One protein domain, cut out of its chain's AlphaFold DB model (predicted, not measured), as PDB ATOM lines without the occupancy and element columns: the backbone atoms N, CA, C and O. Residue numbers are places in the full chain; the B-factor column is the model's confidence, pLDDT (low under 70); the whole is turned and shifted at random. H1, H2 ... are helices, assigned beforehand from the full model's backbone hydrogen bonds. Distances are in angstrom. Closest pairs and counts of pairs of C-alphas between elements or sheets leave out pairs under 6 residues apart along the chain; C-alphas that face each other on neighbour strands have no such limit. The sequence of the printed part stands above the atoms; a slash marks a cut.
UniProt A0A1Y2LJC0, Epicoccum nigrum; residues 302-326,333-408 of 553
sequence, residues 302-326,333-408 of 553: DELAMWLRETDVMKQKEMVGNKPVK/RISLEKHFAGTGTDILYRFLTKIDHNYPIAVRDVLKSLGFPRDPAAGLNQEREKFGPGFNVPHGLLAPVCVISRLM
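What this domain is: This is residues 302 to 326 and 333 to 408 of the 553 residues of a protein of Epicoccum nigrum (UniProt A0A1Y2LJC0). Two helices side by side, H3 and H6, make the core, and the other four helices are set round them: H4 and H5 each cross H6, H1 packs crosswise on H3, and the little H2 sits by the beginning of H6. A thin arm with no named element, residues 316 to 326, reaches away from this helical body as far as the cut, and residues 386 to 397 loop out and back between H5 and H6. The printed part has 101 residues with six named helices, in the order H1 to H6, and no named strand: the class is all helix, the packing mostly crossed. It is compact, with a radius of gyration of the C-alphas of 13.6 A, and spans 41 by 33 by 20 A.

Where its parts are: The longest helix, H3, covers residues 342 to 354 and is 18.7 A long, from C-alpha 342 at (2.275, -0.562, -32.084) to C-alpha 354 at (4.556, -19.023, -34.089). H6, residues 398 to 407, is 14.4 A long and ends with C-alpha 407 at (4.014, -17.890, -23.149). H4, residues 360 to 369, and H5, residues 376 to 385, are each 14.5 A long. H1, residues 302 to 310, measures 12.2 A and begins with C-alpha 302 at (-4.494, -4.785, -35.887). H2 is residues 336 to 339, 5.5 A long.

How they stand to each other: H3 and H6 touch at a shallow tilt of 8 degrees, the same way, with the C-alphas of Gly 344 and Pro 400 closest at 5.6 A. H6 is the hub, touching four helices. H4 touches it about perpendicular, at 74 degrees, closest at Val 366 and Val 403, whose C-alphas are 6.5 A apart. H5 touches H6 at a steep tilt of 68 degrees, only just short of about perpendicular, with C-alphas 383 and 402 closest at 5.9 A. H2 and H6 only just touch, with 3 pairs of C-alphas within 8 A; the closest, His 339 and Ala 399, are 5.3 A apart. H1 touches H3 at a steep tilt of 69.5 degrees, only just short of about perpendicular, opposite ways, closest at the C-alphas of Ala 305 and Thr 345, 6.8 A. H3 and H5 are apart, as are H1 and H6. In H1, H3, H5 and H6 every O i to N i+4 pair is within hydrogen-bond range; in H4 5 of 6 are, and H2 is too short for such a pair.

The domain as a whole: The C-alphas farthest apart are those of Gly 321 and Lys 354, 42.8 A. Residues 327 to 332 are not printed, and C-alphas 326 and 333 are 12.0 A apart across the cut. The link from H5 to H6, 12 residues, is long. The mean pLDDT of the printed part is 84.9; residues 316 to 326, 333 to 334 and 388 are under 70.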
ATOM      1  N   ASP A 302      -3.423  -5.742 -36.167       93.75
ATOM      2  CA  ASP A 302      -4.494  -4.785 -35.887       93.75
ATOM      3  C   ASP A 302      -5.697  -5.447 -35.201       93.75
ATOM      4  O   ASP A 302      -6.267  -4.853 -34.287       93.75
ATOM      5  N   GLU A 303      -6.039  -6.694 -35.541       95.44
ATOM      6  CA  GLU A 303      -7.098  -7.438 -34.850       95.44
ATOM      7  C   GLU A 303      -6.748  -7.697 -33.371       95.44
ATOM      8  O   GLU A 303      -7.599  -7.520 -32.490       95.44
ATOM      9  N   LEU A 304      -5.481  -8.022 -33.068       95.88
ATOM     10  CA  LEU A 304      -4.981  -8.105 -31.689       95.88
ATOM     11  C   LEU A 304      -5.067  -6.738 -30.991       95.88
ATOM     12  O   LEU A 304      -5.532  -6.648 -29.852       95.88
ATOM     13  N   ALA A 305      -4.646  -5.663 -31.662       93.44
ATOM     14  CA  ALA A 305      -4.689  -4.311 -31.107       93.44
ATOM     15  C   ALA A 305      -6.130  -3.840 -30.824       93.44
ATOM     16  O   ALA A 305      -6.400  -3.241 -29.777       93.44
ATOM     17  N   MET A 306      -7.073  -4.139 -31.725       92.56
ATOM     18  CA  MET A 306      -8.505  -3.898 -31.534       92.56
ATOM     19  C   MET A 306      -9.031  -4.687 -30.338       92.56
ATOM     20  O   MET A 306      -9.666  -4.112 -29.450       92.56
ATOM     21  N   TRP A 307      -8.695  -5.975 -30.239       94.88
ATOM     22  CA  TRP A 307      -9.099  -6.789 -29.099       94.88
ATOM     23  C   TRP A 307      -8.553  -6.245 -27.769       94.88
ATOM     24  O   TRP A 307      -9.315  -6.101 -26.810       94.88
ATOM     25  N   LEU A 308      -7.272  -5.860 -27.702       93.06
ATOM     26  CA  LEU A 308      -6.669  -5.242 -26.512       93.06
ATOM     27  C   LEU A 308      -7.368  -3.924 -26.124       93.06
ATOM     28  O   LEU A 308      -7.489  -3.604 -24.942       93.06
ATOM     29  N   ARG A 309      -7.878  -3.161 -27.095       88.44
ATOM     30  CA  ARG A 309      -8.634  -1.918 -26.856       88.44
ATOM     31  C   ARG A 309     -10.035  -2.167 -26.279       88.44
ATOM     32  O   ARG A 309     -10.580  -1.334 -25.535       88.44
ATOM     33  N   GLU A 310     -10.652  -3.283 -26.648       88.06
ATOM     34  CA  GLU A 310     -12.043  -3.601 -26.320       88.06
ATOM     35  C   GLU A 310     -12.205  -4.531 -25.119       88.06
ATOM     36  O   GLU A 310     -13.227  -4.450 -24.422       88.06
ATOM     37  N   THR A 311     -11.200  -5.362 -24.847       89.00
ATOM     38  CA  THR A 311     -11.216  -6.354 -23.774       89.00
ATOM     39  C   THR A 311     -11.415  -5.698 -22.409       89.00
ATOM     40  O   THR A 311     -10.866  -4.643 -22.085       89.00
ATOM     41  N   ASP A 312     -12.233  -6.324 -21.571       87.12
ATOM     42  CA  ASP A 312     -12.486  -5.890 -20.197       87.12
ATOM     43  C   ASP A 312     -11.249  -6.006 -19.299       87.12
ATOM     44  O   ASP A 312     -11.147  -5.262 -18.328       87.12
ATOM     45  N   VAL A 313     -10.274  -6.854 -19.653       87.06
ATOM     46  CA  VAL A 313      -8.993  -6.972 -18.925       87.06
ATOM     47  C   VAL A 313      -8.149  -5.700 -19.038       87.06
ATOM     48  O   VAL A 313      -7.289  -5.466 -18.200       87.06
ATOM     49  N   MET A 314      -8.433  -4.832 -20.011       84.19
ATOM     50  CA  MET A 314      -7.771  -3.532 -20.173       84.19
ATOM     51  C   MET A 314      -8.626  -2.356 -19.662       84.19
ATOM     52  O   MET A 314      -8.221  -1.194 -19.737       84.19
ATOM     53  N   LYS A 315      -9.824  -2.620 -19.119       78.94
ATOM     54  CA  LYS A 315     -10.717  -1.586 -18.569       78.94
ATOM     55  C   LYS A 315     -10.486  -1.463 -17.064       78.94
ATOM     56  O   LYS A 315     -10.898  -2.330 -16.296       78.94
ATOM     57  N   GLN A 316      -9.858  -0.372 -16.629       64.56
ATOM     58  CA  GLN A 316      -9.659  -0.095 -15.210       64.56
ATOM     59  C   GLN A 316     -10.983   0.387 -14.606       64.56
ATOM     60  O   GLN A 316     -11.498   1.446 -14.948       64.56
ATOM     61  N   LYS A 317     -11.581  -0.371 -13.686       55.00
ATOM     62  CA  LYS A 317     -12.653   0.208 -12.865       55.00
ATOM     63  C   LYS A 317     -11.983   1.149 -11.862       55.00
ATOM     64  O   LYS A 317     -11.282   0.663 -10.983       55.00
ATOM     65  N   GLU A 318     -12.172   2.463 -12.000       46.00
ATOM     66  CA  GLU A 318     -11.811   3.407 -10.934       46.00
ATOM     67  C   GLU A 318     -12.528   2.974  -9.648       46.00
ATOM     68  O   GLU A 318     -13.754   2.839  -9.619       46.00
ATOM     69  N   MET A 319     -11.758   2.697  -8.600       47.00
ATOM     70  CA  MET A 319     -12.253   2.345  -7.271       47.00
ATOM     71  C   MET A 319     -11.969   3.531  -6.348       47.00
ATOM     72  O   MET A 319     -10.830   3.988  -6.281       47.00
ATOM     73  N   VAL A 320     -12.975   4.018  -5.620       46.44
ATOM     74  CA  VAL A 320     -12.757   4.874  -4.441       46.44
ATOM     75  C   VAL A 320     -13.279   4.096  -3.241       46.44
ATOM     76  O   VAL A 320     -14.479   3.845  -3.114       46.44
ATOM     77  N   GLY A 321     -12.357   3.624  -2.397       60.75
ATOM     78  CA  GLY A 321     -12.656   2.597  -1.396       60.75
ATOM     79  C   GLY A 321     -13.103   1.277  -2.048       60.75
ATOM     80  O   GLY A 321     -12.589   0.890  -3.092       60.75
ATOM     81  N   ASN A 322     -14.098   0.600  -1.463       50.09
ATOM     82  CA  ASN A 322     -14.662  -0.663  -1.973       50.09
ATOM     83  C   ASN A 322     -15.788  -0.488  -3.017       50.09
ATOM     84  O   ASN A 322     -16.529  -1.437  -3.288       50.09
ATOM     85  N   LYS A 323     -15.977   0.713  -3.587       43.44
ATOM     86  CA  LYS A 323     -17.051   0.986  -4.556       43.44
ATOM     87  C   LYS A 323     -16.500   1.526  -5.885       43.44
ATOM     88  O   LYS A 323     -15.616   2.385  -5.876       43.44
ATOM     89  N   PRO A 324     -17.033   1.061  -7.031       49.56
ATOM     90  CA  PRO A 324     -16.632   1.559  -8.341       49.56
ATOM     91  C   PRO A 324     -17.144   2.992  -8.547       49.56
ATOM     92  O   PRO A 324     -18.349   3.240  -8.465       49.56
ATOM     93  N   VAL A 325     -16.243   3.926  -8.849       51.69
ATOM     94  CA  VAL A 325     -16.588   5.305  -9.213       51.69
ATOM     95  C   VAL A 325     -16.804   5.383 -10.717       51.69
ATOM     96  O   VAL A 325     -15.954   5.007 -11.518       51.69
ATOM     97  N   LYS A 326     -17.987   5.858 -11.113       47.78
ATOM     98  CA  LYS A 326     -18.284   6.233 -12.495       47.78
ATOM     99  C   LYS A 326     -18.076   7.735 -12.625       47.78
ATOM    100  O   LYS A 326     -18.943   8.499 -12.214       47.78
ATOM    101  N   ARG A 333      -9.971   3.892 -18.926       57.53
ATOM    102  CA  ARG A 333      -9.261   2.816 -19.627       57.53
ATOM    103  C   ARG A 333      -7.803   2.836 -19.199       57.53
ATOM    104  O   ARG A 333      -7.225   3.914 -19.082       57.53
ATOM    105  N   ILE A 334      -7.209   1.655 -19.020       63.69
ATOM    106  CA  ILE A 334      -5.750   1.554 -18.993       63.69
ATOM    107  C   ILE A 334      -5.271   2.124 -20.331       63.69
ATOM    108  O   ILE A 334      -5.808   1.753 -21.378       63.69
ATOM    109  N   SER A 335      -4.321   3.063 -20.303       70.69
ATOM    110  CA  SER A 335      -3.777   3.619 -21.543       70.69
ATOM    111  C   SER A 335      -3.142   2.480 -22.338       70.69
ATOM    112  O   SER A 335      -2.157   1.891 -21.893       70.69
ATOM    113  N   LEU A 336      -3.748   2.140 -23.482       75.88
ATOM    114  CA  LEU A 336      -3.276   1.046 -24.323       75.88
ATOM    115  C   LEU A 336      -1.830   1.310 -24.734       75.88
ATOM    116  O   LEU A 336      -0.988   0.460 -24.503       75.88
ATOM    117  N   GLU A 337      -1.524   2.523 -25.192       75.00
ATOM    118  CA  GLU A 337      -0.178   2.933 -25.612       75.00
ATOM    119  C   GLU A 337       0.859   2.855 -24.481       75.00
ATOM    120  O   GLU A 337       2.022   2.555 -24.731       75.00
ATOM    121  N   LYS A 338       0.446   3.034 -23.216       82.94
ATOM    122  CA  LYS A 338       1.347   2.892 -22.059       82.94
ATOM    123  C   LYS A 338       1.825   1.450 -21.852       82.94
ATOM    124  O   LYS A 338       2.898   1.244 -21.286       82.94
ATOM    125  N   HIS A 339       1.037   0.457 -22.264       86.12
ATOM    126  CA  HIS A 339       1.338  -0.960 -22.032       86.12
ATOM    127  C   HIS A 339       1.649  -1.731 -23.317       86.12
ATOM    128  O   HIS A 339       2.522  -2.588 -23.282       86.12
ATOM    129  N   PHE A 340       0.999  -1.381 -24.425       90.25
ATOM    130  CA  PHE A 340       1.057  -2.000 -25.748       90.25
ATOM    131  C   PHE A 340       1.189  -0.914 -26.831       90.25
ATOM    132  O   PHE A 340       0.199  -0.397 -27.349       90.25
ATOM    133  N   ALA A 341       2.425  -0.559 -27.175       89.44
ATOM    134  CA  ALA A 341       2.738   0.258 -28.342       89.44
ATOM    135  C   ALA A 341       2.601  -0.571 -29.631       89.44
ATOM    136  O   ALA A 341       2.653  -1.804 -29.588       89.44
ATOM    137  N   GLY A 342       2.462   0.097 -30.782       88.75
ATOM    138  CA  GLY A 342       2.275  -0.562 -32.084       88.75
ATOM    139  C   GLY A 342       3.352  -1.608 -32.383       88.75
ATOM    140  O   GLY A 342       3.027  -2.768 -32.618       88.75
ATOM    141  N   THR A 343       4.630  -1.238 -32.251       90.19
ATOM    142  CA  THR A 343       5.770  -2.141 -32.489       90.19
ATOM    143  C   THR A 343       5.757  -3.363 -31.567       90.19
ATOM    144  O   THR A 343       5.911  -4.489 -32.025       90.19
ATOM    145  N   GLY A 344       5.524  -3.167 -30.264       91.25
ATOM    146  CA  GLY A 344       5.474  -4.274 -29.306       91.25
ATOM    147  C   GLY A 344       4.277  -5.199 -29.529       91.25
ATOM    148  O   GLY A 344       4.399  -6.412 -29.385       91.25
ATOM    149  N   THR A 345       3.132  -4.638 -29.924       93.75
ATOM    150  CA  THR A 345       1.922  -5.406 -30.257       93.75
ATOM    151  C   THR A 345       2.136  -6.265 -31.496       93.75
ATOM    152  O   THR A 345       1.728  -7.423 -31.514       93.75
ATOM    153  N   ASP A 346       2.821  -5.730 -32.506       93.62
ATOM    154  CA  ASP A 346       3.145  -6.457 -33.729       93.62
ATOM    155  C   ASP A 346       4.127  -7.614 -33.476       93.62
ATOM    156  O   ASP A 346       3.880  -8.740 -33.906       93.62
ATOM    157  N   ILE A 347       5.183  -7.383 -32.686       94.25
ATOM    158  CA  ILE A 347       6.117  -8.444 -32.267       94.25
ATOM    159  C   ILE A 347       5.384  -9.532 -31.471       94.25
ATOM    160  O   ILE A 347       5.577 -10.722 -31.729       94.25
ATOM    161  N   LEU A 348       4.518  -9.138 -30.529       96.19
ATOM    162  CA  LEU A 348       3.693 -10.076 -29.770       96.19
ATOM    163  C   LEU A 348       2.793 -10.896 -30.700       96.19
ATOM    164  O   LEU A 348       2.750 -12.114 -30.561       96.19
ATOM    165  N   TYR A 349       2.109 -10.262 -31.654       96.44
ATOM    166  CA  TYR A 349       1.268 -10.956 -32.630       96.44
ATOM    167  C   TYR A 349       2.059 -12.019 -33.405       96.44
ATOM    168  O   TYR A 349       1.659 -13.183 -33.423       96.44
ATOM    169  N   ARG A 350       3.215 -11.651 -33.973       94.81
ATOM    170  CA  ARG A 350       4.078 -12.584 -34.718       94.81
ATOM    171  C   ARG A 350       4.505 -13.764 -33.850       94.81
ATOM    172  O   ARG A 350       4.408 -14.907 -34.285       94.81
ATOM    173  N   PHE A 351       4.916 -13.502 -32.609       95.88
ATOM    174  CA  PHE A 351       5.248 -14.556 -31.652       95.88
ATOM    175  C   PHE A 351       4.062 -15.483 -31.365       95.88
ATOM    176  O   PHE A 351       4.217 -16.701 -31.417       95.88
ATOM    177  N   LEU A 352       2.874 -14.928 -31.109       96.31
ATOM    178  CA  LEU A 352       1.669 -15.715 -30.845       96.31
ATOM    179  C   LEU A 352       1.313 -16.623 -32.025       96.31
ATOM    180  O   LEU A 352       0.925 -17.765 -31.799       96.31
ATOM    181  N   THR A 353       1.491 -16.155 -33.262       95.06
ATOM    182  CA  THR A 353       1.296 -16.969 -34.471       95.06
ATOM    183  C   THR A 353       2.282 -18.139 -34.530       95.06
ATOM    184  O   THR A 353       1.886 -19.245 -34.884       95.06
ATOM    185  N   LYS A 354       3.544 -17.947 -34.114       92.81
ATOM    186  CA  LYS A 354       4.556 -19.023 -34.089       92.81
ATOM    187  C   LYS A 354       4.254 -20.129 -33.080       92.81
ATOM    188  O   LYS A 354       4.655 -21.266 -33.305       92.81
ATOM    189  N   ILE A 355       3.570 -19.804 -31.986       93.56
ATOM    190  CA  ILE A 355       3.161 -20.783 -30.967       93.56
ATOM    191  C   ILE A 355       1.690 -21.205 -31.094       93.56
ATOM    192  O   ILE A 355       1.172 -21.850 -30.189       93.56
ATOM    193  N   ASP A 356       1.013 -20.821 -32.182       93.00
ATOM    194  CA  ASP A 356      -0.411 -21.088 -32.433       93.00
ATOM    195  C   ASP A 356      -1.361 -20.603 -31.314       93.00
ATOM    196  O   ASP A 356      -2.418 -21.176 -31.073       93.00
ATOM    197  N   HIS A 357      -0.993 -19.532 -30.604       95.06
ATOM    198  CA  HIS A 357      -1.770 -18.936 -29.505       95.06
ATOM    199  C   HIS A 357      -2.313 -17.537 -29.852       95.06
ATOM    200  O   HIS A 357      -2.627 -16.736 -28.968       95.06
ATOM    201  N   ASN A 358      -2.433 -17.205 -31.137       95.75
ATOM    202  CA  ASN A 358      -2.948 -15.923 -31.629       95.75
ATOM    203  C   ASN A 358      -4.479 -15.817 -31.523       95.75
ATOM    204  O   ASN A 358      -5.131 -15.412 -32.478       95.75
ATOM    205  N   TYR A 359      -5.062 -16.152 -30.371       94.12
ATOM    206  CA  TYR A 359      -6.498 -16.046 -30.106       94.12
ATOM    207  C   TYR A 359      -6.799 -15.463 -28.706       94.12
ATOM    208  O   TYR A 359      -5.974 -15.556 -27.789       94.12
ATOM    209  N   PRO A 360      -7.997 -14.881 -28.494       95.31
ATOM    210  CA  PRO A 360      -8.331 -14.101 -27.299       95.31
ATOM    211  C   PRO A 360      -8.054 -14.758 -25.946       95.31
ATOM    212  O   PRO A 360      -7.471 -14.113 -25.073       95.31
ATOM    213  N   ILE A 361      -8.483 -16.006 -25.723       92.88
ATOM    214  CA  ILE A 361      -8.377 -16.612 -24.384       92.88
ATOM    215  C   ILE A 361      -6.933 -16.895 -23.963       92.88
ATOM    216  O   ILE A 361      -6.608 -16.676 -22.797       92.88
ATOM    217  N   ALA A 362      -6.052 -17.268 -24.901       93.25
ATOM    218  CA  ALA A 362      -4.637 -17.507 -24.608       93.25
ATOM    219  C   ALA A 362      -3.948 -16.250 -24.065       93.25
ATOM    220  O   ALA A 362      -3.237 -16.307 -23.064       93.25
ATOM    221  N   VAL A 363      -4.209 -15.090 -24.674       96.00
ATOM    222  CA  VAL A 363      -3.644 -13.814 -24.210       96.00
ATOM    223  C   VAL A 363      -4.350 -13.331 -22.943       96.00
ATOM    224  O   VAL A 363      -3.708 -12.837 -22.014       96.00
ATOM    225  N   ARG A 364      -5.677 -13.493 -22.863       95.25
ATOM    226  CA  ARG A 364      -6.494 -13.041 -21.726       95.25
ATOM    227  C   ARG A 364      -6.011 -13.603 -20.394       95.25
ATOM    228  O   ARG A 364      -5.928 -12.852 -19.420       95.25
ATOM    229  N   ASP A 365      -5.740 -14.902 -20.333       93.38
ATOM    230  CA  ASP A 365      -5.366 -15.558 -19.080       93.38
ATOM    231  C   ASP A 365      -3.972 -15.129 -18.609       93.38
ATOM    232  O   ASP A 365      -3.769 -14.881 -17.417       93.38
ATOM    233  N   VAL A 366      -3.052 -14.889 -19.546       95.75
ATOM    234  CA  VAL A 366      -1.727 -14.337 -19.244       95.75
ATOM    235  C   VAL A 366      -1.836 -12.914 -18.708       95.75
ATOM    236  O   VAL A 366      -1.268 -12.626 -17.656       95.75
ATOM    237  N   LEU A 367      -2.618 -12.040 -19.350       95.19
ATOM    238  CA  LEU A 367      -2.826 -10.667 -18.869       95.19
ATOM    239  C   LEU A 367      -3.384 -10.638 -17.441       95.19
ATOM    240  O   LEU A 367      -2.904  -9.877 -16.603       95.19
ATOM    241  N   LYS A 368      -4.356 -11.502 -17.128       93.94
ATOM    242  CA  LYS A 368      -4.872 -11.634 -15.757       93.94
ATOM    243  C   LYS A 368      -3.789 -12.084 -14.781       93.94
ATOM    244  O   LYS A 368      -3.704 -11.536 -13.686       93.94
ATOM    245  N   SER A 369      -2.958 -13.052 -15.175       93.56
ATOM    246  CA  SER A 369      -1.844 -13.529 -14.343       93.56
ATOM    247  C   SER A 369      -0.784 -12.449 -14.083       93.56
ATOM    248  O   SER A 369      -0.118 -12.488 -13.054       93.56
ATOM    249  N   LEU A 370      -0.674 -11.455 -14.975       93.56
ATOM    250  CA  LEU A 370       0.191 -10.278 -14.840       93.56
ATOM    251  C   LEU A 370      -0.447  -9.139 -14.020       93.56
ATOM    252  O   LEU A 370       0.155  -8.079 -13.886       93.56
ATOM    253  N   GLY A 371      -1.657  -9.329 -13.482       90.50
ATOM    254  CA  GLY A 371      -2.321  -8.369 -12.591       90.50
ATOM    255  C   GLY A 371      -3.334  -7.435 -13.263       90.50
ATOM    256  O   GLY A 371      -3.969  -6.623 -12.583       90.50
ATOM    257  N   PHE A 372      -3.563  -7.549 -14.574       91.00
ATOM    258  CA  PHE A 372      -4.584  -6.752 -15.261       91.00
ATOM    259  C   PHE A 372      -6.018  -7.179 -14.869       91.00
ATOM    260  O   PHE A 372      -6.280  -8.372 -14.691       91.00
ATOM    261  N   PRO A 373      -6.995  -6.250 -14.777       86.56
ATOM    262  CA  PRO A 373      -6.887  -4.785 -14.863       86.56
ATOM    263  C   PRO A 373      -6.552  -4.093 -13.526       86.56
ATOM    264  O   PRO A 373      -6.615  -2.869 -13.453       86.56
ATOM    265  N   ARG A 374      -6.326  -4.845 -12.439       82.69
ATOM    266  CA  ARG A 374      -6.303  -4.294 -11.072       82.69
ATOM    267  C   ARG A 374      -5.003  -3.561 -10.760       82.69
ATOM    268  O   ARG A 374      -5.050  -2.384 -10.424       82.69
ATOM    269  N   ASP A 375      -3.882  -4.262 -10.873       84.44
ATOM    270  CA  ASP A 375      -2.544  -3.731 -10.619       84.44
ATOM    271  C   ASP A 375      -1.521  -4.433 -11.528       84.44
ATOM    272  O   ASP A 375      -0.880  -5.408 -11.128       84.44
ATOM    273  N   PRO A 376      -1.389  -3.982 -12.787       87.00
ATOM    274  CA  PRO A 376      -0.432  -4.572 -13.715       87.00
ATOM    275  C   PRO A 376       1.025  -4.222 -13.377       87.00
ATOM    276  O   PRO A 376       1.930  -4.884 -13.870       87.00
ATOM    277  N   ALA A 377       1.291  -3.186 -12.573       87.06
ATOM    278  CA  ALA A 377       2.658  -2.722 -12.341       87.06
ATOM    279  C   ALA A 377       3.482  -3.761 -11.570       87.06
ATOM    280  O   ALA A 377       4.603  -4.071 -11.972       87.06
ATOM    281  N   ALA A 378       2.908  -4.341 -10.510       88.12
ATOM    282  CA  ALA A 378       3.568  -5.368  -9.711       88.12
ATOM    283  C   ALA A 378       3.909  -6.617 -10.541       88.12
ATOM    284  O   ALA A 378       5.058  -7.057 -10.550       88.12
ATOM    285  N   GLY A 379       2.937  -7.151 -11.292       90.50
ATOM    286  CA  GLY A 379       3.139  -8.355 -12.105       90.50
ATOM    287  C   GLY A 379       4.120  -8.146 -13.263       90.50
ATOM    288  O   GLY A 379       4.958  -9.006 -13.522       90.50
ATOM    289  N   LEU A 380       4.073  -6.986 -13.928       91.50
ATOM    290  CA  LEU A 380       5.023  -6.654 -14.994       91.50
ATOM    291  C   LEU A 380       6.453  -6.485 -14.466       91.50
ATOM    292  O   LEU A 380       7.387  -6.970 -15.100       91.50
ATOM    293  N   ASN A 381       6.632  -5.837 -13.311       89.31
ATOM    294  CA  ASN A 381       7.952  -5.676 -12.697       89.31
ATOM    295  C   ASN A 381       8.528  -7.015 -12.221       89.31
ATOM    296  O   ASN A 381       9.700  -7.280 -12.473       89.31
ATOM    297  N   GLN A 382       7.701  -7.881 -11.626       90.06
ATOM    298  CA  GLN A 382       8.115  -9.225 -11.221       90.06
ATOM    299  C   GLN A 382       8.608 -10.056 -12.416       90.06
ATOM    300  O   GLN A 382       9.600 -10.772 -12.308       90.06
ATOM    301  N   GLU A 383       7.934  -9.973 -13.567       89.94
ATOM    302  CA  GLU A 383       8.419 -10.647 -14.776       89.94
ATOM    303  C   GLU A 383       9.711 -10.042 -15.311       89.94
ATOM    304  O   GLU A 383      10.593 -10.786 -15.733       89.94
ATOM    305  N   ARG A 384       9.844  -8.713 -15.278       88.75
ATOM    306  CA  ARG A 384      11.055  -8.022 -15.734       88.75
ATOM    307  C   ARG A 384      12.296  -8.467 -14.960       88.75
ATOM    308  O   ARG A 384      13.345  -8.659 -15.563       88.75
ATOM    309  N   GLU A 385      12.177  -8.650 -13.646       87.94
ATOM    310  CA  GLU A 385      13.284  -9.062 -12.770       87.94
ATOM    311  C   GLU A 385      13.866 -10.439 -13.127       87.94
ATOM    312  O   GLU A 385      15.026 -10.709 -12.826       87.94
ATOM    313  N   LYS A 386      13.111 -11.292 -13.831       86.19
ATOM    314  CA  LYS A 386      13.601 -12.606 -14.276       86.19
ATOM    315  C   LYS A 386      14.685 -12.530 -15.348       86.19
ATOM    316  O   LYS A 386      15.420 -13.495 -15.512       86.19
ATOM    317  N   PHE A 387      14.771 -11.423 -16.082       78.75
ATOM    318  CA  PHE A 387      15.680 -11.260 -17.219       78.75
ATOM    319  C   PHE A 387      17.078 -10.754 -16.845       78.75
ATOM    320  O   PHE A 387      17.808 -10.347 -17.744       78.75
ATOM    321  N   GLY A 388      17.420 -10.741 -15.549       68.94
ATOM    322  CA  GLY A 388      18.607 -10.085 -14.998       68.94
ATOM    323  C   GLY A 388      19.880 -10.202 -15.859       68.94
ATOM    324  O   GLY A 388      20.136 -11.269 -16.427       68.94
ATOM    325  N   PRO A 389      20.704  -9.139 -15.930       71.00
ATOM    326  CA  PRO A 389      20.603  -7.862 -15.204       71.00
ATOM    327  C   PRO A 389      19.530  -6.897 -15.743       71.00
ATOM    328  O   PRO A 389      18.920  -7.118 -16.788       71.00
ATOM    329  N   GLY A 390      19.227  -5.855 -14.961       70.19
ATOM    330  CA  GLY A 390      18.075  -4.979 -15.168       70.19
ATOM    331  C   GLY A 390      18.118  -4.232 -16.501       70.19
ATOM    332  O   GLY A 390      18.914  -3.318 -16.680       70.19
ATOM    333  N   PHE A 391      17.207  -4.571 -17.412       75.81
ATOM    334  CA  PHE A 391      17.042  -3.859 -18.675       75.81
ATOM    335  C   PHE A 391      15.886  -2.859 -18.594       75.81
ATOM    336  O   PHE A 391      14.796  -3.162 -18.092       75.81
ATOM    337  N   ASN A 392      16.134  -1.634 -19.055       81.38
ATOM    338  CA  ASN A 392      15.127  -0.583 -19.060       81.38
ATOM    339  C   ASN A 392      14.258  -0.710 -20.315       81.38
ATOM    340  O   ASN A 392      14.754  -0.567 -21.429       81.38
ATOM    341  N   VAL A 393      12.966  -0.976 -20.123       85.38
ATOM    342  CA  VAL A 393      12.007  -1.154 -21.219       85.38
ATOM    343  C   VAL A 393      11.127   0.079 -21.334       85.38
ATOM    344  O   VAL A 393      10.473   0.431 -20.345       85.38
ATOM    345  N   PRO A 394      11.031   0.705 -22.519       87.06
ATOM    346  CA  PRO A 394      10.106   1.800 -22.745       87.06
ATOM    347  C   PRO A 394       8.657   1.430 -22.409       87.06
ATOM    348  O   PRO A 394       8.214   0.279 -22.544       87.06
ATOM    349  N   HIS A 395       7.875   2.441 -22.023       82.25
ATOM    350  CA  HIS A 395       6.426   2.296 -21.941       82.25
ATOM    351  C   HIS A 395       5.871   1.790 -23.281       82.25
ATOM    352  O   HIS A 395       6.350   2.157 -24.350       82.25
ATOM    353  N   GLY A 396       4.883   0.902 -23.219       85.94
ATOM    354  CA  GLY A 396       4.298   0.270 -24.400       85.94
ATOM    355  C   GLY A 396       4.983  -1.024 -24.855       85.94
ATOM    356  O   GLY A 396       4.372  -1.791 -25.593       85.94
ATOM    357  N   LEU A 397       6.212  -1.310 -24.413       91.81
ATOM    358  CA  LEU A 397       6.941  -2.530 -24.797       91.81
ATOM    359  C   LEU A 397       7.053  -3.551 -23.657       91.81
ATOM    360  O   LEU A 397       7.185  -4.749 -23.912       91.81
ATOM    361  N   LEU A 398       6.914  -3.100 -22.405       92.56
ATOM    362  CA  LEU A 398       7.033  -3.965 -21.228       92.56
ATOM    363  C   LEU A 398       5.941  -5.044 -21.156       92.56
ATOM    364  O   LEU A 398       6.235  -6.194 -20.843       92.56
ATOM    365  N   ALA A 399       4.677  -4.719 -21.448       93.94
ATOM    366  CA  ALA A 399       3.631  -5.740 -21.399       93.94
ATOM    367  C   ALA A 399       3.797  -6.802 -22.503       93.94
ATOM    368  O   ALA A 399       3.738  -7.983 -22.159       93.94
ATOM    369  N   PRO A 400       4.087  -6.445 -23.774       95.38
ATOM    370  CA  PRO A 400       4.466  -7.409 -24.801       95.38
ATOM    371  C   PRO A 400       5.578  -8.365 -24.373       95.38
ATOM    372  O   PRO A 400       5.372  -9.574 -24.431       95.38
ATOM    373  N   VAL A 401       6.719  -7.860 -23.883       93.62
ATOM    374  CA  VAL A 401       7.845  -8.735 -23.507       93.62
ATOM    375  C   VAL A 401       7.486  -9.665 -22.347       93.62
ATOM    376  O   VAL A 401       7.828 -10.844 -22.387       93.62
ATOM    377  N   CYS A 402       6.718  -9.196 -21.358       94.50
ATOM    378  CA  CYS A 402       6.263 -10.037 -20.248       94.50
ATOM    379  C   CYS A 402       5.248 -11.105 -20.695       94.50
ATOM    380  O   CYS A 402       5.306 -12.240 -20.222       94.50
ATOM    381  N   VAL A 403       4.335 -10.774 -21.619       96.12
ATOM    382  CA  VAL A 403       3.395 -11.753 -22.195       96.12
ATOM    383  C   VAL A 403       4.155 -12.817 -22.985       96.12
ATOM    384  O   VAL A 403       3.907 -14.006 -22.790       96.12
ATOM    385  N   ILE A 404       5.112 -12.405 -23.819       95.75
ATOM    386  CA  ILE A 404       5.973 -13.321 -24.574       95.75
ATOM    387  C   ILE A 404       6.761 -14.218 -23.612       95.75
ATOM    388  O   ILE A 404       6.752 -15.431 -23.777       95.75
ATOM    389  N   SER A 405       7.371 -13.650 -22.565       93.31
ATOM    390  CA  SER A 405       8.100 -14.394 -21.526       93.31
ATOM    391  C   SER A 405       7.270 -15.515 -20.909       93.31
ATOM    392  O   SER A 405       7.716 -16.659 -20.814       93.31
ATOM    393  N   ARG A 406       6.022 -15.205 -20.537       94.19
ATOM    394  CA  ARG A 406       5.100 -16.157 -19.907       94.19
ATOM    395  C   ARG A 406       4.622 -17.258 -20.847       94.19
ATOM    396  O   ARG A 406       4.352 -18.360 -20.382       94.19
ATOM    397  N   LEU A 407       4.486 -16.951 -22.132       94.88
ATOM    398  CA  LEU A 407       4.014 -17.890 -23.149       94.88
ATOM    399  C   LEU A 407       5.144 -18.644 -23.853       94.88
ATOM    400  O   LEU A 407       4.872 -19.595 -24.582       94.88
ATOM    401  N   MET A 408       6.397 -18.234 -23.657       91.50
ATOM    402  CA  MET A 408       7.544 -18.873 -24.282       91.50
ATOM    403  C   MET A 408       7.634 -20.343 -23.841       91.50
ATOM    404  O   MET A 408       7.700 -20.611 -22.632       91.50
TER     405      MET A 408